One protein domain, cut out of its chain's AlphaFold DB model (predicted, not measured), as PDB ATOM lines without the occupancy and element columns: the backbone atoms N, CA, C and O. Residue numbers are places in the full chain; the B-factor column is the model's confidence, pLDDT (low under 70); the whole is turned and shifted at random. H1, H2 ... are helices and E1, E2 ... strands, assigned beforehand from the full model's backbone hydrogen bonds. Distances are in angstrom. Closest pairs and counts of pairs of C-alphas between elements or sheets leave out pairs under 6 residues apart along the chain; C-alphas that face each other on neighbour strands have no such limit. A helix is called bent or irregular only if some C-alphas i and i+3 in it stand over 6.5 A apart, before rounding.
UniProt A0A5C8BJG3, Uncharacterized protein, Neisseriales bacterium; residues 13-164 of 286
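What this domain is: This is residues 13 to 164 of the 286 residues of an uncharacterized protein of Neisseriales bacterium (UniProt A0A5C8BJG3). A strongly twisted wall of four strands has H1 and H4 packed over one face, a mixed two-layer build. H5 lies beside H1 and short H6 beside H5, while H4 crosses H1 steeply and the small helices H2 and H3 sit off the sheet at one end. The 152 printed residues hold six named helices and four named strands, in the order E1 H1 E2 E3 H2 H3 H4 H5 E4 H6; the sheet runs E2 E3 E1 E4, all antiparallel. The whole is compact, with a radius of gyration of the C-alphas of 15.3 A and spans of 47 by 39 by 23 A.

How they stand to each other: In the sheet, E2, residues 48 to 54, and E3, residues 63 to 70, form a hairpin, with N 50 and O 68 2.8 A apart. E3 is also the neighbour of E1, residues 13 to 19, with N 14 and O 65 at 2.8 A. E1 pairs in turn with E4, residues 142 to 145, with N 17 and O 144 at 2.9 A. H1, residues 28 to 44, is on the sheet at a height of 7.6 A, over none of its strands; E1, H1 and E2 make a split strand-helix-strand unit, two strands running the same way with E3 between them, its crossover right-handed. H4, residues 97 to 109, is on the same face at a height of 7.3 A, over E3. H1 and H4 only just touch, with 3 pairs of C-alphas within 8 A, the closest Tyr 38 and Ile 104 at 7.5 A, at a steep tilt of 61 degrees. H5, residues 121 to 136, touches H1 at a shallow tilt of 10 degrees, opposite ways; their closest C-alphas, Ala 37 and His 126, are 5.0 A apart. H6, residues 153 to 159, touches H5 at 11 degrees, a shallow tilt, opposite ways, with the C-alphas of Tyr 131 and Phe 156 closest at 6.0 A. H2, residues 81 to 85, and H3, residues 89 to 92, are not on the sheet. Every O i to N i+4 pair is within hydrogen-bond range in H1, H2, H4 and H5; H3 is too short for one, and H6 has 0 of 3 but 3 of 4 O i to N i+3 pairs.

Where its parts are: E1 begins at C-alpha 13, (30.318, -48.567, 45.441), and is 19.0 A long; E2 is 19.7 A and E3 21.4 A. H1 is 24.0 A, H5 22.2 A and H4 18.2 A long. H6 ends at C-alpha 159, (42.524, -37.440, 28.653); it is irregular, with C-alphas 154 and 157 7.3 A apart.

The domain as a whole: The C-alphas of Thr 22 and Leu 75, the two farthest apart, are 47.6 A apart. The printed part has no cut, and the link from H4 to H5 is long. Mean pLDDT of the printed part is 72.9; it is under 70 at residues 19 to 25, 45 to 96, 117 and 164.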
ATOM      1  N   ILE A  13      30.060 -49.919  44.956       71.50
ATOM      2  CA  ILE A  13      30.318 -48.567  45.441       71.50
ATOM      3  C   ILE A  13      31.613 -48.087  44.809       71.50
ATOM      4  O   ILE A  13      32.670 -48.652  45.069       71.50
ATOM      5  N   VAL A  14      31.524 -47.026  44.015       72.94
ATOM      6  CA  VAL A  14      32.673 -46.338  43.433       72.94
ATOM      7  C   VAL A  14      32.917 -45.057  44.225       72.94
ATOM      8  O   VAL A  14      32.126 -44.112  44.128       72.94
ATOM      9  N   PRO A  15      33.978 -44.987  45.042       74.19
ATOM     10  CA  PRO A  15      34.339 -43.745  45.703       74.19
ATOM     11  C   PRO A  15      34.892 -42.771  44.661       74.19
ATOM     12  O   PRO A  15      35.790 -43.121  43.895       74.19
ATOM     13  N   ILE A  16      34.356 -41.549  44.624       76.12
ATOM     14  CA  ILE A  16      34.829 -40.504  43.713       76.12
ATOM     15  C   ILE A  16      35.133 -39.246  44.511       76.12
ATOM     16  O   ILE A  16      34.288 -38.712  45.236       76.12
ATOM     17  N   HIS A  17      36.352 -38.748  44.350       77.12
ATOM     18  CA  HIS A  17      36.806 -37.528  44.995       77.12
ATOM     19  C   HIS A  17      36.980 -36.435  43.960       77.12
ATOM     20  O   HIS A  17      37.793 -36.544  43.048       77.12
ATOM     21  N   PHE A  18      36.224 -35.362  44.152       76.69
ATOM     22  CA  PHE A  18      36.439 -34.083  43.495       76.69
ATOM     23  C   PHE A  18      37.008 -33.138  44.537       76.69
ATOM     24  O   PHE A  18      36.461 -33.037  45.640       76.69
ATOM     25  N   GLY A  19      38.113 -32.473  44.229       66.38
ATOM     26  CA  GLY A  19      38.704 -31.561  45.191       66.38
ATOM     27  C   GLY A  19      39.346 -30.339  44.570       66.38
ATOM     28  O   GLY A  19      39.855 -30.369  43.450       66.38
ATOM     29  N   ASN A  20      39.321 -29.287  45.374       63.91
ATOM     30  CA  ASN A  20      40.303 -28.226  45.468       63.91
ATOM     31  C   ASN A  20      40.998 -28.421  46.830       63.91
ATOM     32  O   ASN A  20      40.319 -28.778  47.797       63.91
ATOM     33  N   ASP A  21      42.309 -28.195  46.949       56.91
ATOM     34  CA  ASP A  21      43.043 -28.390  48.219       56.91
ATOM     35  C   ASP A  21      42.476 -27.537  49.392       56.91
ATOM     36  O   ASP A  21      42.822 -27.747  50.555       56.91
ATOM     37  N   THR A  22      41.560 -26.599  49.109       55.72
ATOM     38  CA  THR A  22      40.862 -25.738  50.077       55.72
ATOM     39  C   THR A  22      39.336 -25.921  50.154       55.72
ATOM     40  O   THR A  22      38.733 -25.478  51.136       55.72
ATOM     41  N   LYS A  23      38.687 -26.554  49.162       58.47
ATOM     42  CA  LYS A  23      37.221 -26.735  49.094       58.47
ATOM     43  C   LYS A  23      36.833 -28.062  48.440       58.47
ATOM     44  O   LYS A  23      37.353 -28.432  47.394       58.47
ATOM     45  N   HIS A  24      35.850 -28.744  49.020       58.62
ATOM     46  CA  HIS A  24      35.288 -29.987  48.483       58.62
ATOM     47  C   HIS A  24      33.932 -29.709  47.831       58.62
ATOM     48  O   HIS A  24      32.884 -30.003  48.401       58.62
ATOM     49  N   GLU A  25      33.957 -29.082  46.657       65.06
ATOM     50  CA  GLU A  25      32.759 -28.693  45.911       65.06
ATOM     51  C   GLU A  25      32.843 -29.219  44.474       65.06
ATOM     52  O   GLU A  25      33.917 -29.301  43.884       65.06
ATOM     53  N   ILE A  26      31.695 -29.563  43.899       73.50
ATOM     54  CA  ILE A  26      31.551 -29.865  42.475       73.50
ATOM     55  C   ILE A  26      30.316 -29.135  41.958       73.50
ATOM     56  O   ILE A  26      29.300 -29.065  42.656       73.50
ATOM     57  N   SER A  27      30.370 -28.605  40.737       80.69
ATOM     58  CA  SER A  27      29.156 -28.094  40.110       80.69
ATOM     59  C   SER A  27      28.210 -29.236  39.720       80.69
ATOM     60  O   SER A  27      28.623 -30.323  39.312       80.69
ATOM     61  N   GLU A  28      26.906 -28.966  39.754       80.25
ATOM     62  CA  GLU A  28      25.885 -29.889  39.244       80.25
ATOM     63  C   GLU A  28      26.194 -30.348  37.807       80.25
ATOM     64  O   GLU A  28      26.024 -31.517  37.470       80.25
ATOM     65  N   LYS A  29      26.719 -29.447  36.965       81.56
ATOM     66  CA  LYS A  29      27.068 -29.744  35.568       81.56
ATOM     67  C   LYS A  29      28.161 -30.798  35.457       81.56
ATOM     68  O   LYS A  29      28.035 -31.711  34.644       81.56
ATOM     69  N   SER A  30      29.213 -30.682  36.261       84.56
ATOM     70  CA  SER A  30      30.310 -31.649  36.274       84.56
ATOM     71  C   SER A  30      29.867 -32.988  36.843       84.56
ATOM     72  O   SER A  30      30.183 -34.029  36.269       84.56
ATOM     73  N   LEU A  31      29.049 -32.976  37.898       82.06
ATOM     74  CA  LEU A  31      28.466 -34.203  38.428       82.06
ATOM     75  C   LEU A  31      27.629 -34.918  37.359       82.06
ATOM     76  O   LEU A  31      27.843 -36.095  37.087       82.06
ATOM     77  N   LEU A  32      26.736 -34.197  36.679       82.06
ATOM     78  CA  LEU A  32      25.942 -34.744  35.581       82.06
ATOM     79  C   LEU A  32      26.808 -35.228  34.414       82.06
ATOM     80  O   LEU A  32      26.471 -36.231  33.788       82.06
ATOM     81  N   ALA A  33      27.906 -34.542  34.092       86.12
ATOM     82  CA  ALA A  33      28.812 -34.968  33.027       86.12
ATOM     83  C   ALA A  33      29.459 -36.324  33.341       86.12
ATOM     84  O   ALA A  33      29.475 -37.189  32.467       86.12
ATOM     85  N   LEU A  34      29.891 -36.538  34.588       87.00
ATOM     86  CA  LEU A  34      30.392 -37.832  35.051       87.00
ATOM     87  C   LEU A  34      29.320 -38.924  34.938       87.00
ATOM     88  O   LEU A  34      29.562 -39.964  34.331       87.00
ATOM     89  N   LEU A  35      28.124 -38.689  35.491       83.62
ATOM     90  CA  LEU A  35      27.042 -39.683  35.486       83.62
ATOM     91  C   LEU A  35      26.642 -40.081  34.065       83.62
ATOM     92  O   LEU A  35      26.453 -41.260  33.771       83.62
ATOM     93  N   ASN A  36      26.544 -39.095  33.173       85.81
ATOM     94  CA  ASN A  36      26.236 -39.335  31.771       85.81
ATOM     95  C   ASN A  36      27.364 -40.088  31.063       85.81
ATOM     96  O   ASN A  36      27.067 -40.924  30.216       85.81
ATOM     97  N   ALA A  37      28.631 -39.828  31.395       88.06
ATOM     98  CA  ALA A  37      29.743 -40.584  30.832       88.06
ATOM     99  C   ALA A  37      29.649 -42.066  31.216       88.06
ATOM    100  O   ALA A  37      29.630 -42.903  30.319       88.06
ATOM    101  N   TYR A  38      29.474 -42.387  32.504       83.88
ATOM    102  CA  TYR A  38      29.255 -43.770  32.949       83.88
ATOM    103  C   TYR A  38      28.074 -44.416  32.234       83.88
ATOM    104  O   TYR A  38      28.227 -45.466  31.615       83.88
ATOM    105  N   LYS A  39      26.902 -43.773  32.287       82.31
ATOM    106  CA  LYS A  39      25.678 -44.330  31.713       82.31
ATOM    107  C   LYS A  39      25.820 -44.596  30.220       82.31
ATOM    108  O   LYS A  39      25.454 -45.667  29.755       82.31
ATOM    109  N   ASN A  40      26.360 -43.640  29.471       84.00
ATOM    110  CA  ASN A  40      26.453 -43.790  28.028       84.00
ATOM    111  C   ASN A  40      27.530 -44.801  27.629       84.00
ATOM    112  O   ASN A  40      27.257 -45.628  26.775       84.00
ATOM    113  N   ILE A  41      28.701 -44.812  28.280       83.56
ATOM    114  CA  ILE A  41      29.734 -45.829  28.016       83.56
ATOM    115  C   ILE A  41      29.182 -47.232  28.293       83.56
ATOM    116  O   ILE A  41      29.381 -48.140  27.494       83.56
ATOM    117  N   ILE A  42      28.440 -47.411  29.388       76.75
ATOM    118  CA  ILE A  42      27.791 -48.687  29.719       76.75
ATOM    119  C   ILE A  42      26.747 -49.067  28.657       76.75
ATOM    120  O   ILE A  42      26.727 -50.212  28.201       76.75
ATOM    121  N   ASN A  43      25.937 -48.111  28.202       77.12
ATOM    122  CA  ASN A  43      24.962 -48.339  27.136       77.12
ATOM    123  C   ASN A  43      25.623 -48.744  25.808       77.12
ATOM    124  O   ASN A  43      25.116 -49.643  25.138       77.12
ATOM    125  N   GLU A  44      26.761 -48.143  25.446       76.12
ATOM    126  CA  GLU A  44      27.540 -48.532  24.258       76.12
ATOM    127  C   GLU A  44      28.054 -49.980  24.354       76.12
ATOM    128  O   GLU A  44      28.202 -50.670  23.344       76.12
ATOM    129  N   LEU A  45      28.240 -50.500  25.573       69.44
ATOM    130  CA  LEU A  45      28.549 -51.912  25.827       69.44
ATOM    131  C   LEU A  45      27.320 -52.831  25.773       69.44
ATOM    132  O   LEU A  45      27.447 -54.035  25.983       69.44
ATOM    133  N   GLY A  46      26.130 -52.304  25.475       65.50
ATOM    134  CA  GLY A  46      24.888 -53.075  25.476       65.50
ATOM    135  C   GLY A  46      24.400 -53.463  26.862       65.50
ATOM    136  O   GLY A  46      23.668 -54.444  26.980       65.50
ATOM    137  N   LEU A  47      24.835 -52.734  27.888       69.00
ATOM    138  CA  LEU A  47      24.473 -52.926  29.284       69.00
ATOM    139  C   LEU A  47      23.573 -51.766  29.725       69.00
ATOM    140  O   LEU A  47      23.643 -50.687  29.148       69.00
ATOM    141  N   ASP A  48      22.749 -51.971  30.750       64.75
ATOM    142  CA  ASP A  48      21.961 -50.892  31.352       64.75
ATOM    143  C   ASP A  48      22.488 -50.617  32.768       64.75
ATOM    144  O   ASP A  48      23.069 -51.482  33.431       64.75
ATOM    145  N   VAL A  49      22.340 -49.389  33.246       67.19
ATOM    146  CA  VAL A  49      22.807 -49.011  34.585       67.19
ATOM    147  C   VAL A  49      21.866 -48.014  35.219       67.19
ATOM    148  O   VAL A  49      21.486 -46.994  34.637       67.19
ATOM    149  N   GLU A  50      21.550 -48.289  36.472       66.12
ATOM    150  CA  GLU A  50      20.955 -47.341  37.384       66.12
ATOM    151  C   GLU A  50      22.061 -46.785  38.289       66.12
ATOM    152  O   GLU A  50      22.907 -47.506  38.808       66.12
ATOM    153  N   ILE A  51      22.126 -45.465  38.425       68.06
ATOM    154  CA  ILE A  51      23.179 -44.806  39.197       68.06
ATOM    155  C   ILE A  51      22.524 -44.036  40.334       68.06
ATOM    156  O   ILE A  51      21.701 -43.153  40.091       68.06
ATOM    157  N   HIS A  52      22.924 -44.337  41.567       65.75
ATOM    158  CA  HIS A  52      22.470 -43.642  42.762       65.75
ATOM    159  C   HIS A  52      23.619 -42.847  43.384       65.75
ATOM    160  O   HIS A  52      24.723 -43.344  43.600       65.75
ATOM    161  N   LEU A  53      23.350 -41.585  43.707       64.38
ATOM    162  CA  LEU A  53      24.273 -40.744  44.462       64.38
ATOM    163  C   LEU A  53      23.973 -40.871  45.950       64.38
ATOM    164  O   LEU A  53      22.821 -40.741  46.361       64.38
ATOM    165  N   THR A  54      25.009 -41.065  46.760       55.81
ATOM    166  CA  THR A  54      24.871 -41.058  48.219       55.81
ATOM    167  C   THR A  54      25.874 -40.120  48.863       55.81
ATOM    168  O   THR A  54      26.928 -39.807  48.302       55.81
ATOM    169  N   THR A  55      25.534 -39.673  50.065       54.06
ATOM    170  CA  THR A  55      26.455 -38.965  50.941       54.06
ATOM    171  C   THR A  55      27.299 -39.975  51.736       54.06
ATOM    172  O   THR A  55      26.799 -41.030  52.127       54.06
ATOM    173  N   PRO A  56      28.589 -39.691  51.964       52.06
ATOM    174  CA  PRO A  56      29.496 -40.577  52.697       52.06
ATOM    175  C   PRO A  56      29.044 -40.788  54.143       52.06
ATOM    176  O   PRO A  56      28.605 -39.851  54.808       52.06
ATOM    177  N   THR A  57      29.227 -42.008  54.651       47.22
ATOM    178  CA  THR A  57      28.898 -42.386  56.035       47.22
ATOM    179  C   THR A  57      29.930 -41.907  57.065       47.22
ATOM    180  O   THR A  57      29.566 -41.693  58.218       47.22
ATOM    181  N   ASP A  58      31.181 -41.651  56.655       44.50
ATOM    182  CA  ASP A  58      32.319 -41.435  57.569       44.50
ATOM    183  C   ASP A  58      32.850 -39.986  57.590       44.50
ATOM    184  O   ASP A  58      34.048 -39.733  57.462       44.50
ATOM    185  N   GLY A  59      31.962 -39.004  57.770       37.75
ATOM    186  CA  GLY A  59      32.333 -37.694  58.338       37.75
ATOM    187  C   GLY A  59      33.271 -36.778  57.530       37.75
ATOM    188  O   GLY A  59      33.775 -35.802  58.082       37.75
ATOM    189  N   GLY A  60      33.480 -37.028  56.239       44.72
ATOM    190  CA  GLY A  60      34.145 -36.112  55.303       44.72
ATOM    191  C   GLY A  60      33.452 -36.145  53.941       44.72
ATOM    192  O   GLY A  60      32.853 -37.160  53.607       44.72
ATOM    193  N   TRP A  61      33.506 -35.065  53.152       44.31
ATOM    194  CA  TRP A  61      32.843 -34.970  51.838       44.31
ATOM    195  C   TRP A  61      33.568 -35.812  50.766       44.31
ATOM    196  O   TRP A  61      34.258 -35.298  49.893       44.31
ATOM    197  N   ARG A  62      33.433 -37.135  50.862       46.12
ATOM    198  CA  ARG A  62      33.719 -38.120  49.812       46.12
ATOM    199  C   ARG A  62      32.401 -38.521  49.154       46.12
ATOM    200  O   ARG A  62      31.612 -39.215  49.779       46.12
ATOM    201  N   THR A  63      32.107 -38.105  47.929       49.00
ATOM    202  CA  THR A  63      30.877 -38.584  47.280       49.00
ATOM    203  C   THR A  63      31.067 -40.049  46.897       49.00
ATOM    204  O   THR A  63      31.902 -40.382  46.061       49.00
ATOM    205  N   ASN A  64      30.300 -40.941  47.522       49.53
ATOM    206  CA  ASN A  64      30.263 -42.341  47.122       49.53
ATOM    207  C   ASN A  64      29.196 -42.484  46.034       49.53
ATOM    208  O   ASN A  64      28.000 -42.276  46.282       49.53
ATOM    209  N   LEU A  65      29.634 -42.806  44.818       49.69
ATOM    210  CA  LEU A  65      28.749 -43.148  43.720       49.69
ATOM    211  C   LEU A  65      28.346 -44.616  43.875       49.69
ATOM    212  O   LEU A  65      29.191 -45.502  43.799       49.69
ATOM    213  N   PHE A  66      27.064 -44.892  44.096       49.75
ATOM    214  CA  PHE A  66      26.546 -46.254  44.013       49.75
ATOM    215  C   PHE A  66      26.175 -46.522  42.557       49.75
ATOM    216  O   PHE A  66      25.219 -45.953  42.027       49.75
ATOM    217  N   LEU A  67      26.948 -47.379  41.897       48.12
ATOM    218  CA  LEU A  67      26.642 -47.848  40.554       48.12
ATOM    219  C   LEU A  67      25.852 -49.151  40.671       48.12
ATOM    220  O   LEU A  67      26.381 -50.199  41.048       48.12
ATOM    221  N   PHE A  68      24.568 -49.074  40.345       50.09
ATOM    222  CA  PHE A  68      23.683 -50.219  40.219       50.09
ATOM    223  C   PHE A  68      23.664 -50.661  38.754       50.09
ATOM    224  O   PHE A  68      22.785 -50.314  37.966       50.09
ATOM    225  N   ILE A  69      24.691 -51.395  38.339       48.00
ATOM    226  CA  ILE A  69      24.760 -51.902  36.966       48.00
ATOM    227  C   ILE A  69      23.780 -53.067  36.849       48.00
ATOM    228  O   ILE A  69      23.886 -54.032  37.589       48.00
ATOM    229  N   SER A  70      22.807 -52.963  35.944       40.47
ATOM    230  CA  SER A  70      21.874 -54.045  35.626       40.47
ATOM    231  C   SER A  70      22.155 -54.508  34.205       40.47
ATOM    232  O   SER A  70      21.764 -53.875  33.229       40.47
ATOM    233  N   ILE A  71      22.853 -55.632  34.068       47.09
ATOM    234  CA  ILE A  71      23.288 -56.137  32.764       47.09
ATOM    235  C   ILE A  71      22.080 -56.662  31.981       47.09
ATOM    236  O   ILE A  71      21.682 -57.823  32.083       47.09
ATOM    237  N   LEU A  72      21.487 -55.796  31.161       43.56
ATOM    238  CA  LEU A  72      20.444 -56.177  30.224       43.56
ATOM    239  C   LEU A  72      21.060 -56.349  28.839       43.56
ATOM    240  O   LEU A  72      21.181 -55.392  28.087       43.56
ATOM    241  N   TYR A  73      21.449 -57.583  28.512       45.78
ATOM    242  CA  TYR A  73      22.088 -57.890  27.236       45.78
ATOM    243  C   TYR A  73      21.164 -57.566  26.056       45.78
ATOM    244  O   TYR A  73      20.264 -58.343  25.711       45.78
ATOM    245  N   ASN A  74      21.397 -56.429  25.401       45.22
ATOM    246  CA  ASN A  74      20.792 -56.146  24.110       45.22
ATOM    247  C   ASN A  74      21.678 -56.748  23.017       45.22
ATOM    248  O   ASN A  74      22.752 -56.247  22.709       45.22
ATOM    249  N   LEU A  75      21.193 -57.825  22.393       41.94
ATOM    250  CA  LEU A  75      21.877 -58.572  21.325       41.94
ATOM    251  C   LEU A  75      22.260 -57.720  20.089       41.94
ATOM    252  O   LEU A  75      22.899 -58.228  19.173       41.94
ATOM    253  N   LEU A  76      21.841 -56.451  20.034       39.78
ATOM    254  CA  LEU A  76      22.015 -55.541  18.901       39.78
ATOM    255  C   LEU A  76      23.351 -54.768  18.911       39.78
ATOM    256  O   LEU A  76      23.729 -54.255  17.864       39.78
ATOM    257  N   SER A  77      24.086 -54.709  20.031       46.62
ATOM    258  CA  SER A  77      25.361 -53.963  20.162       46.62
ATOM    259  C   SER A  77      26.621 -54.848  20.168       46.62
ATOM    260  O   SER A  77      27.728 -54.370  20.415       46.62
ATOM    261  N   GLY A  78      26.485 -56.145  19.861       43.19
ATOM    262  CA  GLY A  78      27.521 -57.174  20.054       43.19
ATOM    263  C   GLY A  78      28.867 -56.981  19.330       43.19
ATOM    264  O   GLY A  78      29.781 -57.765  19.569       43.19
ATOM    265  N   GLY A  79      29.021 -55.960  18.478       50.91
ATOM    266  CA  GLY A  79      30.286 -55.630  17.806       50.91
ATOM    267  C   GLY A  79      31.228 -54.711  18.597       50.91
ATOM    268  O   GLY A  79      32.425 -54.721  18.339       50.91
ATOM    269  N   ILE A  80      30.718 -53.940  19.563       55.69
ATOM    270  CA  ILE A  80      31.495 -52.901  20.268       55.69
ATOM    271  C   ILE A  80      32.222 -53.458  21.504       55.69
ATOM    272  O   ILE A  80      33.346 -53.064  21.825       55.69
ATOM    273  N   VAL A  81      31.597 -54.428  22.170       58.38
ATOM    274  CA  VAL A  81      32.056 -55.027  23.430       58.38
ATOM    275  C   VAL A  81      33.504 -55.557  23.375       58.38
ATOM    276  O   VAL A  81      34.293 -55.167  24.246       58.38
ATOM    277  N   PRO A  82      33.916 -56.350  22.362       57.88
ATOM    278  CA  PRO A  82      35.294 -56.836  22.268       57.88
ATOM    279  C   PRO A  82      36.316 -55.736  21.986       57.88
ATOM    280  O   PRO A  82      37.449 -55.832  22.446       57.88
ATOM    281  N   LEU A  83      35.925 -54.681  21.270       55.41
ATOM    282  CA  LEU A  83      36.816 -53.570  20.932       55.41
ATOM    283  C   LEU A  83      37.133 -52.706  22.161       55.41
ATOM    284  O   LEU A  83      38.278 -52.315  22.382       55.41
ATOM    285  N   PHE A  84      36.129 -52.470  23.007       62.41
ATOM    286  CA  PHE A  84      36.283 -51.682  24.227       62.41
ATOM    287  C   PHE A  84      36.943 -52.479  25.362       62.41
ATOM    288  O   PHE A  84      37.890 -52.015  25.996       62.41
ATOM    289  N   THR A  85      36.469 -53.701  25.612       62.72
ATOM    290  CA  THR A  85      36.875 -54.479  26.795       62.72
ATOM    291  C   THR A  85      37.947 -55.528  26.503       62.72
ATOM    292  O   THR A  85      38.681 -55.926  27.403       62.72
ATOM    293  N   GLY A  86      38.090 -55.966  25.250       64.75
ATOM    294  CA  GLY A  86      38.870 -57.155  24.890       64.75
ATOM    295  C   GLY A  86      38.153 -58.482  25.165       64.75
ATOM    296  O   GLY A  86      38.723 -59.529  24.873       64.75
ATOM    297  N   TYR A  87      36.927 -58.446  25.697       69.44
ATOM    298  CA  TYR A  87      36.129 -59.620  26.037       69.44
ATOM    299  C   TYR A  87      34.944 -59.779  25.096       69.44
ATOM    300  O   TYR A  87      34.371 -58.813  24.593       69.44
ATOM    301  N   THR A  88      34.544 -61.022  24.867       66.12
ATOM    302  CA  THR A  88      33.306 -61.326  24.159       66.12
ATOM    303  C   THR A  88      32.088 -60.945  25.000       66.12
ATOM    304  O   THR A  88      32.154 -60.907  26.234       66.12
ATOM    305  N   PRO A  89      30.938 -60.730  24.348       60.84
ATOM    306  CA  PRO A  89      29.696 -60.496  25.052       60.84
ATOM    307  C   PRO A  89      29.371 -61.517  26.158       60.84
ATOM    308  O   PRO A  89      29.038 -61.163  27.292       60.84
ATOM    309  N   ASP A  90      29.559 -62.800  25.852       61.56
ATOM    310  CA  ASP A  90      29.310 -63.902  26.781       61.56
ATOM    311  C   ASP A  90      30.301 -63.944  27.955       61.56
ATOM    312  O   ASP A  90      29.972 -64.491  29.007       61.56
ATOM    313  N   GLU A  91      31.515 -63.412  27.792       67.75
ATOM    314  CA  GLU A  91      32.498 -63.280  28.872       67.75
ATOM    315  C   GLU A  91      32.128 -62.127  29.804       67.75
ATOM    316  O   GLU A  91      32.095 -62.334  31.013       67.75
ATOM    317  N   LEU A  92      31.742 -60.962  29.265       63.91
ATOM    318  CA  LEU A  92      31.236 -59.848  30.077       63.91
ATOM    319  C   LEU A  92      29.961 -60.224  30.836       63.91
ATOM    320  O   LEU A  92      29.824 -59.900  32.008       63.91
ATOM    321  N   GLY A  93      29.048 -60.964  30.199       61.25
ATOM    322  CA  GLY A  93      27.831 -61.477  30.835       61.25
ATOM    323  C   GLY A  93      28.078 -62.554  31.900       61.25
ATOM    324  O   GLY A  93      27.126 -63.054  32.491       61.25
ATOM    325  N   LYS A  94      29.336 -62.946  32.129       67.56
ATOM    326  CA  LYS A  94      29.770 -63.800  33.245       67.56
ATOM    327  C   LYS A  94      30.636 -63.044  34.250       67.56
ATOM    328  O   LYS A  94      30.932 -63.593  35.310       67.56
ATOM    329  N   MET A  95      31.058 -61.821  33.931       68.56
ATOM    330  CA  MET A  95      31.772 -60.961  34.864       68.56
ATOM    331  C   MET A  95      30.793 -60.388  35.884       68.56
ATOM    332  O   MET A  95      29.684 -59.981  35.547       68.56
ATOM    333  N   GLY A  96      31.209 -60.357  37.148       66.25
ATOM    334  CA  GLY A  96      30.463 -59.650  38.184       66.25
ATOM    335  C   GLY A  96      30.543 -58.133  37.990       66.25
ATOM    336  O   GLY A  96      31.476 -57.625  37.364       66.25
ATOM    337  N   HIS A  97      29.603 -57.399  38.592       72.12
ATOM    338  CA  HIS A  97      29.579 -55.930  38.567       72.12
ATOM    339  C   HIS A  97      30.919 -55.258  38.932       72.12
ATOM    340  O   HIS A  97      31.262 -54.286  38.257       72.12
ATOM    341  N   PRO A  98      31.711 -55.742  39.920       75.62
ATOM    342  CA  PRO A  98      32.977 -55.099  40.278       75.62
ATOM    343  C   PRO A  98      33.977 -55.033  39.122       75.62
ATOM    344  O   PRO A  98      34.662 -54.030  38.946       75.62
ATOM    345  N   GLU A  99      34.031 -56.078  38.299       76.81
ATOM    346  CA  GLU A  99      34.992 -56.163  37.201       76.81
ATOM    347  C   GLU A  99      34.602 -55.245  36.036       76.81
ATOM    348  O   GLU A  99      35.453 -54.591  35.439       76.81
ATOM    349  N   LEU A 100      33.301 -55.122  35.755       74.50
ATOM    350  CA  LEU A 100      32.794 -54.168  34.765       74.50
ATOM    351  C   LEU A 100      33.068 -52.723  35.184       74.50
ATOM    352  O   LEU A 100      33.530 -51.922  34.372       74.50
ATOM    353  N   VAL A 101      32.820 -52.408  36.456       78.50
ATOM    354  CA  VAL A 101      33.150 -51.101  37.031       78.50
ATOM    355  C   VAL A 101      34.644 -50.822  36.908       78.50
ATOM    356  O   VAL A 101      35.010 -49.753  36.432       78.50
ATOM    357  N   ARG A 102      35.506 -51.793  37.238       83.62
ATOM    358  CA  ARG A 102      36.963 -51.664  37.086       83.62
ATOM    359  C   ARG A 102      37.355 -51.298  35.654       83.62
ATOM    360  O   ARG A 102      38.116 -50.357  35.463       83.62
ATOM    361  N   ILE A 103      36.809 -51.988  34.650       82.56
ATOM    362  CA  ILE A 103      37.100 -51.718  33.230       82.56
ATOM    363  C   ILE A 103      36.697 -50.287  32.836       82.56
ATOM    364  O   ILE A 103      37.436 -49.603  32.127       82.56
ATOM    365  N   ILE A 104      35.535 -49.818  33.298       85.00
ATOM    366  CA  ILE A 104      35.050 -48.463  33.003       85.00
ATOM    367  C   ILE A 104      35.912 -47.417  33.708       85.00
ATOM    368  O   ILE A 104      36.310 -46.438  33.075       85.00
ATOM    369  N   ASN A 105      36.237 -47.637  34.983       87.75
ATOM    370  CA  ASN A 105      37.104 -46.759  35.763       87.75
ATOM    371  C   ASN A 105      38.463 -46.633  35.073       87.75
ATOM    372  O   ASN A 105      38.897 -45.520  34.799       87.75
ATOM    373  N   GLU A 106      39.068 -47.757  34.679       88.25
ATOM    374  CA  GLU A 106      40.325 -47.779  33.930       88.25
ATOM    375  C   GLU A 106      40.237 -47.015  32.612       88.25
ATOM    376  O   GLU A 106      41.146 -46.258  32.287       88.25
ATOM    377  N   PHE A 107      39.156 -47.171  31.847       89.19
ATOM    378  CA  PHE A 107      38.974 -46.409  30.612       89.19
ATOM    379  C   PHE A 107      38.885 -44.898  30.873       89.19
ATOM    380  O   PHE A 107      39.530 -44.106  30.173       89.19
ATOM    381  N   LEU A 108      38.104 -44.493  31.877       90.38
ATOM    382  CA  LEU A 108      37.926 -43.091  32.242       90.38
ATOM    383  C   LEU A 108      39.239 -42.477  32.738       90.38
ATOM    384  O   LEU A 108      39.570 -41.379  32.304       90.38
ATOM    385  N   THR A 109      40.016 -43.188  33.559       91.00
ATOM    386  CA  THR A 109      41.228 -42.668  34.218       91.00
ATOM    387  C   THR A 109      42.534 -42.951  33.478       91.00
ATOM    388  O   THR A 109      43.604 -42.651  34.006       91.00
ATOM    389  N   LYS A 110      42.495 -43.542  32.283       90.56
ATOM    390  CA  LYS A 110      43.692 -43.816  31.473       90.56
ATOM    391  C   LYS A 110      43.996 -42.661  30.504       90.56
ATOM    392  O   LYS A 110      43.069 -42.212  29.827       90.56
ATOM    393  N   PRO A 111      45.246 -42.173  30.391       88.56
ATOM    394  CA  PRO A 111      45.615 -41.161  29.399       88.56
ATOM    395  C   PRO A 111      45.387 -41.644  27.962       88.56
ATOM    396  O   PRO A 111      45.458 -42.841  27.677       88.56
ATOM    397  N   ASN A 112      45.163 -40.723  27.026       84.69
ATOM    398  CA  ASN A 112      44.841 -41.083  25.639       84.69
ATOM    399  C   ASN A 112      45.960 -41.833  24.927       84.69
ATOM    400  O   ASN A 112      45.682 -42.714  24.121       84.69
ATOM    401  N   SER A 113      47.215 -41.517  25.253       82.12
ATOM    402  CA  SER A 113      48.397 -42.200  24.718       82.12
ATOM    403  C   SER A 113      48.435 -43.695  25.043       82.12
ATOM    404  O   SER A 113      49.189 -44.436  24.422       82.12
ATOM    405  N   GLU A 114      47.648 -44.137  26.023       85.50
ATOM    406  CA  GLU A 114      47.582 -45.524  26.476       85.50
ATOM    407  C   GLU A 114      46.276 -46.225  26.073       85.50
ATOM    408  O   GLU A 114      46.095 -47.414  26.359       85.50
ATOM    409  N   LEU A 115      45.344 -45.505  25.438       82.88
ATOM    410  CA  LEU A 115      44.106 -46.089  24.938       82.88
ATOM    411  C   LEU A 115      44.391 -47.007  23.745       82.88
ATOM    412  O   LEU A 115      45.288 -46.769  22.937       82.88
ATOM    413  N   LYS A 116      43.601 -48.077  23.628       76.94
ATOM    414  CA  LYS A 116      43.652 -48.955  22.456       76.94
ATOM    415  C   LYS A 116      43.125 -48.191  21.226       76.94
ATOM    416  O   LYS A 116      42.167 -47.432  21.378       76.94
ATOM    417  N   PRO A 117      43.691 -48.410  20.027       66.12
ATOM    418  CA  PRO A 117      43.297 -47.685  18.815       66.12
ATOM    419  C   PRO A 117      41.851 -47.960  18.385       66.12
ATOM    420  O   PRO A 117      41.227 -47.106  17.772       66.12
ATOM    421  N   ASP A 118      41.298 -49.118  18.752       74.75
ATOM    422  CA  ASP A 118      39.991 -49.567  18.262       74.75
ATOM    423  C   ASP A 118      38.821 -49.212  19.198       74.75
ATOM    424  O   ASP A 118      37.725 -49.760  19.067       74.75
ATOM    425  N   ILE A 119      39.024 -48.323  20.176       79.19
ATOM    426  CA  ILE A 119      37.935 -47.900  21.065       79.19
ATOM    427  C   ILE A 119      36.881 -47.129  20.248       79.19
ATOM    428  O   ILE A 119      37.237 -46.204  19.522       79.19
ATOM    429  N   PRO A 120      35.580 -47.441  20.399       78.94
ATOM    430  CA  PRO A 120      34.522 -46.725  19.697       78.94
ATOM    431  C   PRO A 120      34.549 -45.217  19.953       78.94
ATOM    432  O   PRO A 120      34.610 -44.769  21.104       78.94
ATOM    433  N   ASN A 121      34.388 -44.439  18.881       81.44
ATOM    434  CA  ASN A 121      34.362 -42.978  18.942       81.44
ATOM    435  C   ASN A 121      33.303 -42.449  19.922       81.44
ATOM    436  O   ASN A 121      33.576 -41.487  20.630       81.44
ATOM    437  N   GLU A 122      32.127 -43.078  20.037       81.31
ATOM    438  CA  GLU A 122      31.085 -42.635  20.980       81.31
ATOM    439  C   GLU A 122      31.541 -42.716  22.450       81.31
ATOM    440  O   GLU A 122      31.352 -41.764  23.213       81.31
ATOM    441  N   CYS A 123      32.261 -43.774  22.844       84.44
ATOM    442  CA  CYS A 123      32.857 -43.867  24.182       84.44
ATOM    443  C   CYS A 123      33.883 -42.748  24.418       84.44
ATOM    444  O   CYS A 123      33.905 -42.128  25.487       84.44
ATOM    445  N   ILE A 124      34.710 -42.457  23.406       87.81
ATOM    446  CA  ILE A 124      35.700 -41.374  23.447       87.81
ATOM    447  C   ILE A 124      35.000 -40.013  23.578       87.81
ATOM    448  O   ILE A 124      35.387 -39.216  24.431       87.81
ATOM    449  N   LYS A 125      33.920 -39.755  22.827       87.31
ATOM    450  CA  LYS A 125      33.124 -38.514  22.920       87.31
ATOM    451  C   LYS A 125      32.579 -38.292  24.326       87.31
ATOM    452  O   LYS A 125      32.638 -37.178  24.850       87.31
ATOM    453  N   HIS A 126      32.059 -39.341  24.961       89.06
ATOM    454  CA  HIS A 126      31.536 -39.250  26.323       89.06
ATOM    455  C   HIS A 126      32.629 -38.943  27.350       89.06
ATOM    456  O   HIS A 126      32.425 -38.072  28.202       89.06
ATOM    457  N   LYS A 127      33.802 -39.570  27.221       91.94
ATOM    458  CA  LYS A 127      34.978 -39.251  28.040       91.94
ATOM    459  C   LYS A 127      35.472 -37.817  27.806       91.94
ATOM    460  O   LYS A 127      35.657 -37.078  28.769       91.94
ATOM    461  N   ASN A 128      35.601 -37.386  26.551       91.25
ATOM    462  CA  ASN A 128      36.002 -36.023  26.193       91.25
ATOM    463  C   ASN A 128      35.078 -34.985  26.826       91.25
ATOM    464  O   ASN A 128      35.543 -34.046  27.465       91.25
ATOM    465  N   LYS A 129      33.761 -35.175  26.691       90.88
ATOM    466  CA  LYS A 129      32.756 -34.264  27.248       90.88
ATOM    467  C   LYS A 129      32.875 -34.143  28.768       90.88
ATOM    468  O   LYS A 129      32.708 -33.048  29.302       90.88
ATOM    469  N   MET A 130      33.167 -35.247  29.456       93.31
ATOM    470  CA  MET A 130      33.411 -35.255  30.897       93.31
ATOM    471  C   MET A 130      34.626 -34.392  31.260       93.31
ATOM    472  O   MET A 130      34.491 -33.453  32.044       93.31
ATOM    473  N   TYR A 131      35.785 -34.647  30.646       92.94
ATOM    474  CA  TYR A 131      37.012 -33.899  30.940       92.94
ATOM    475  C   TYR A 131      36.945 -32.429  30.513       92.94
ATOM    476  O   TYR A 131      37.432 -31.567  31.238       92.94
ATOM    477  N   GLN A 132      36.285 -32.104  29.399       91.50
ATOM    478  CA  GLN A 132      36.035 -30.717  28.991       91.50
ATOM    479  C   GLN A 132      35.166 -29.973  30.013       91.50
ATOM    480  O   GLN A 132      35.452 -28.823  30.353       91.50
ATOM    481  N   GLN A 133      34.124 -30.627  30.538       91.38
ATOM    482  CA  GLN A 133      33.293 -30.037  31.584       91.38
ATOM    483  C   GLN A 133      34.103 -29.818  32.868       91.38
ATOM    484  O   GLN A 133      34.016 -28.735  33.443       91.38
ATOM    485  N   PHE A 134      34.939 -30.780  33.273       90.31
ATOM    486  CA  PHE A 134      35.822 -30.620  34.431       90.31
ATOM    487  C   PHE A 134      36.858 -29.512  34.237       90.31
ATOM    488  O   PHE A 134      37.104 -28.731  35.151       90.31
ATOM    489  N   GLN A 135      37.417 -29.384  33.033       89.94
ATOM    490  CA  GLN A 135      38.343 -28.308  32.691       89.94
ATOM    491  C   GLN A 135      37.695 -26.926  32.867       89.94
ATOM    492  O   GLN A 135      38.350 -25.990  33.325       89.94
ATOM    493  N   SER A 136      36.408 -26.807  32.531       88.31
ATOM    494  CA  SER A 136      35.635 -25.565  32.654       88.31
ATOM    495  C   SER A 136      35.103 -25.275  34.063       88.31
ATOM    496  O   SER A 136      34.572 -24.193  34.291       88.31
ATOM    497  N   ASP A 137      35.197 -26.231  34.990       84.38
ATOM    498  CA  ASP A 137      34.660 -26.105  36.345       84.38
ATOM    499  C   ASP A 137      35.726 -25.565  37.304       84.38
ATOM    500  O   ASP A 137      36.758 -26.198  37.536       84.38
ATOM    501  N   ASP A 138      35.482 -24.387  37.869       84.00
ATOM    502  CA  ASP A 138      36.402 -23.727  38.799       84.00
ATOM    503  C   ASP A 138      36.538 -24.462  40.139       84.00
ATOM    504  O   ASP A 138      37.533 -24.275  40.839       84.00
ATOM    505  N   CYS A 139      35.580 -25.322  40.494       79.69
ATOM    506  CA  CYS A 139      35.606 -26.071  41.748       79.69
ATOM    507  C   CYS A 139      36.474 -27.339  41.681       79.69
ATOM    508  O   CYS A 139      36.795 -27.912  42.720       79.69
ATOM    509  N   ILE A 140      36.866 -27.778  40.481       85.31
ATOM    510  CA  ILE A 140      37.634 -29.010  40.276       85.31
ATOM    511  C   ILE A 140      39.096 -28.660  40.005       85.31
ATOM    512  O   ILE A 140      39.426 -28.173  38.928       85.31
ATOM    513  N   GLU A 141      39.985 -28.960  40.952       87.81
ATOM    514  CA  GLU A 141      41.441 -28.960  40.737       87.81
ATOM    515  C   GLU A 141      41.977 -30.363  40.462       87.81
ATOM    516  O   GLU A 141      43.041 -30.512  39.861       87.81
ATOM    517  N   TYR A 142      41.248 -31.391  40.893       88.38
ATOM    518  CA  TYR A 142      41.573 -32.778  40.618       88.38
ATOM    519  C   TYR A 142      40.360 -33.701  40.714       88.38
ATOM    520  O   TYR A 142      39.346 -33.370  41.338       88.38
ATOM    521  N   ILE A 143      40.523 -34.895  40.147       88.06
ATOM    522  CA  ILE A 143      39.615 -36.027  40.317       88.06
ATOM    523  C   ILE A 143      40.386 -37.288  40.725       88.06
ATOM    524  O   ILE A 143      41.504 -37.523  40.268       88.06
ATOM    525  N   GLU A 144      39.770 -38.100  41.575       87.06
ATOM    526  CA  GLU A 144      40.194 -39.458  41.921       87.06
ATOM    527  C   GLU A 144      38.976 -40.385  41.817       87.06
ATOM    528  O   GLU A 144      37.913 -40.068  42.353       87.06
ATOM    529  N   ILE A 145      39.102 -41.509  41.109       86.50
ATOM    530  CA  ILE A 145      38.028 -42.503  40.941       86.50
ATOM    531  C   ILE A 145      38.534 -43.847  41.462       86.50
ATOM    532  O   ILE A 145      39.542 -44.337  40.967       86.50
ATOM    533  N   ASP A 146      37.847 -44.456  42.424       78.06
ATOM    534  CA  ASP A 146      38.097 -45.838  42.866       78.06
ATOM    535  C   ASP A 146      39.556 -46.147  43.244       78.06
ATOM    536  O   ASP A 146      40.121 -47.163  42.849       78.06
ATOM    537  N   GLN A 147      40.188 -45.239  44.000       72.19
ATOM    538  CA  GLN A 147      41.595 -45.342  44.436       72.19
ATOM    539  C   GLN A 147      42.630 -45.262  43.296       72.19
ATOM    540  O   GLN A 147      43.796 -45.620  43.483       72.19
ATOM    541  N   SER A 148      42.227 -44.789  42.113       79.31
ATOM    542  CA  SER A 148      43.160 -44.438  41.038       79.31
ATOM    543  C   SER A 148      44.086 -43.287  41.438       79.31
ATOM    544  O   SER A 148      43.888 -42.593  42.433       79.31
ATOM    545  N   GLN A 149      45.135 -43.068  40.644       85.69
ATOM    546  CA  GLN A 149      45.997 -41.909  40.831       85.69
ATOM    547  C   GLN A 149      45.196 -40.611  40.649       85.69
ATOM    548  O   GLN A 149      44.461 -40.458  39.676       85.69
ATOM    549  N   LYS A 150      45.404 -39.652  41.562       88.88
ATOM    550  CA  LYS A 150      44.881 -38.283  41.472       88.88
ATOM    551  C   LYS A 150      45.237 -37.667  40.111       88.88
ATOM    552  O   LYS A 150      46.419 -37.495  39.810       88.88
ATOM    553  N   ILE A 151      44.226 -37.303  39.325       91.44
ATOM    554  CA  ILE A 151      44.390 -36.623  38.036       91.44
ATOM    555  C   ILE A 151      44.201 -35.130  38.261       91.44
ATOM    556  O   ILE A 151      43.118 -34.690  38.652       91.44
ATOM    557  N   MET A 152      45.248 -34.348  38.018       92.44
ATOM    558  CA  MET A 152      45.225 -32.904  38.231       92.44
ATOM    559  C   MET A 152      44.589 -32.179  37.041       92.44
ATOM    560  O   MET A 152      44.726 -32.600  35.895       92.44
ATOM    561  N   LYS A 153      43.943 -31.033  37.291       91.50
ATOM    562  CA  LYS A 153      43.265 -30.229  36.260       91.50
ATOM    563  C   LYS A 153      44.184 -29.847  35.104       91.50
ATOM    564  O   LYS A 153      43.761 -29.861  33.955       91.50
ATOM    565  N   HIS A 154      45.448 -29.528  35.386       89.19
ATOM    566  CA  HIS A 154      46.414 -29.179  34.339       89.19
ATOM    567  C   HIS A 154      46.732 -30.349  33.392       89.19
ATOM    568  O   HIS A 154      47.191 -30.107  32.278       89.19
ATOM    569  N   ASP A 155      46.422 -31.583  33.795       91.88
ATOM    570  CA  ASP A 155      46.626 -32.792  33.001       91.88
ATOM    571  C   ASP A 155      45.364 -33.257  32.264       91.88
ATOM    572  O   ASP A 155      45.469 -34.141  31.420       91.88
ATOM    573  N   PHE A 156      44.178 -32.676  32.497       92.38
ATOM    574  CA  PHE A 156      42.922 -33.145  31.876       92.38
ATOM    575  C   PHE A 156      42.969 -33.202  30.344       92.38
ATOM    576  O   PHE A 156      42.359 -34.086  29.745       92.38
ATOM    577  N   ASN A 157      43.746 -32.331  29.695       88.38
ATOM    578  CA  ASN A 157      43.939 -32.369  28.243       88.38
ATOM    579  C   ASN A 157      44.576 -33.682  27.750       88.38
ATOM    580  O   ASN A 157      44.305 -34.102  26.630       88.38
ATOM    581  N   GLN A 158      45.360 -34.370  28.585       91.19
ATOM    582  CA  GLN A 158      45.951 -35.678  28.270       91.19
ATOM    583  C   GLN A 158      44.903 -36.807  28.211       91.19
ATOM    584  O   GLN A 158      45.216 -37.921  27.788       91.19
ATOM    585  N   TYR A 159      43.662 -36.518  28.618       90.94
ATOM    586  CA  TYR A 159      42.524 -37.440  28.653       90.94
ATOM    587  C   TYR A 159      41.425 -37.083  27.634       90.94
ATOM    588  O   TYR A 159      40.383 -37.739  27.608       90.94
ATOM    589  N   ILE A 160      41.645 -36.061  26.787       87.31
ATOM    590  CA  ILE A 160      40.753 -35.657  25.682       87.31
ATOM    591  C   ILE A 160      41.354 -36.051  24.323       87.31
ATOM    592  O   ILE A 160      42.393 -35.523  23.931       87.31
ATOM    593  N   THR A 161      40.738 -36.994  23.612       84.25
ATOM    594  CA  THR A 161      41.228 -37.468  22.304       84.25
ATOM    595  C   THR A 161      40.573 -36.680  21.179       84.25
ATOM    596  O   THR A 161      39.352 -36.551  21.149       84.25
ATOM    597  N   VAL A 162      41.348 -36.188  20.214       76.19
ATOM    598  CA  VAL A 162      40.780 -35.587  18.999       76.19
ATOM    599  C   VAL A 162      40.205 -36.697  18.121       76.19
ATOM    600  O   VAL A 162      40.923 -37.621  17.751       76.19
ATOM    601  N   ILE A 163      38.915 -36.618  17.798       71.88
ATOM    602  CA  ILE A 163      38.245 -37.568  16.904       71.88
ATOM    603  C   ILE A 163      38.219 -36.942  15.511       71.88
ATOM    604  O   ILE A 163      37.508 -35.964  15.287       71.88
ATOM    605  N   GLU A 164      38.999 -37.492  14.579       59.66
ATOM    606  CA  GLU A 164      39.160 -36.935  13.227       59.66
ATOM    607  C   GLU A 164      37.825 -36.790  12.477       59.66
ATOM    608  O   GLU A 164      37.627 -35.803  11.776       59.66
TER     609      GLU A 164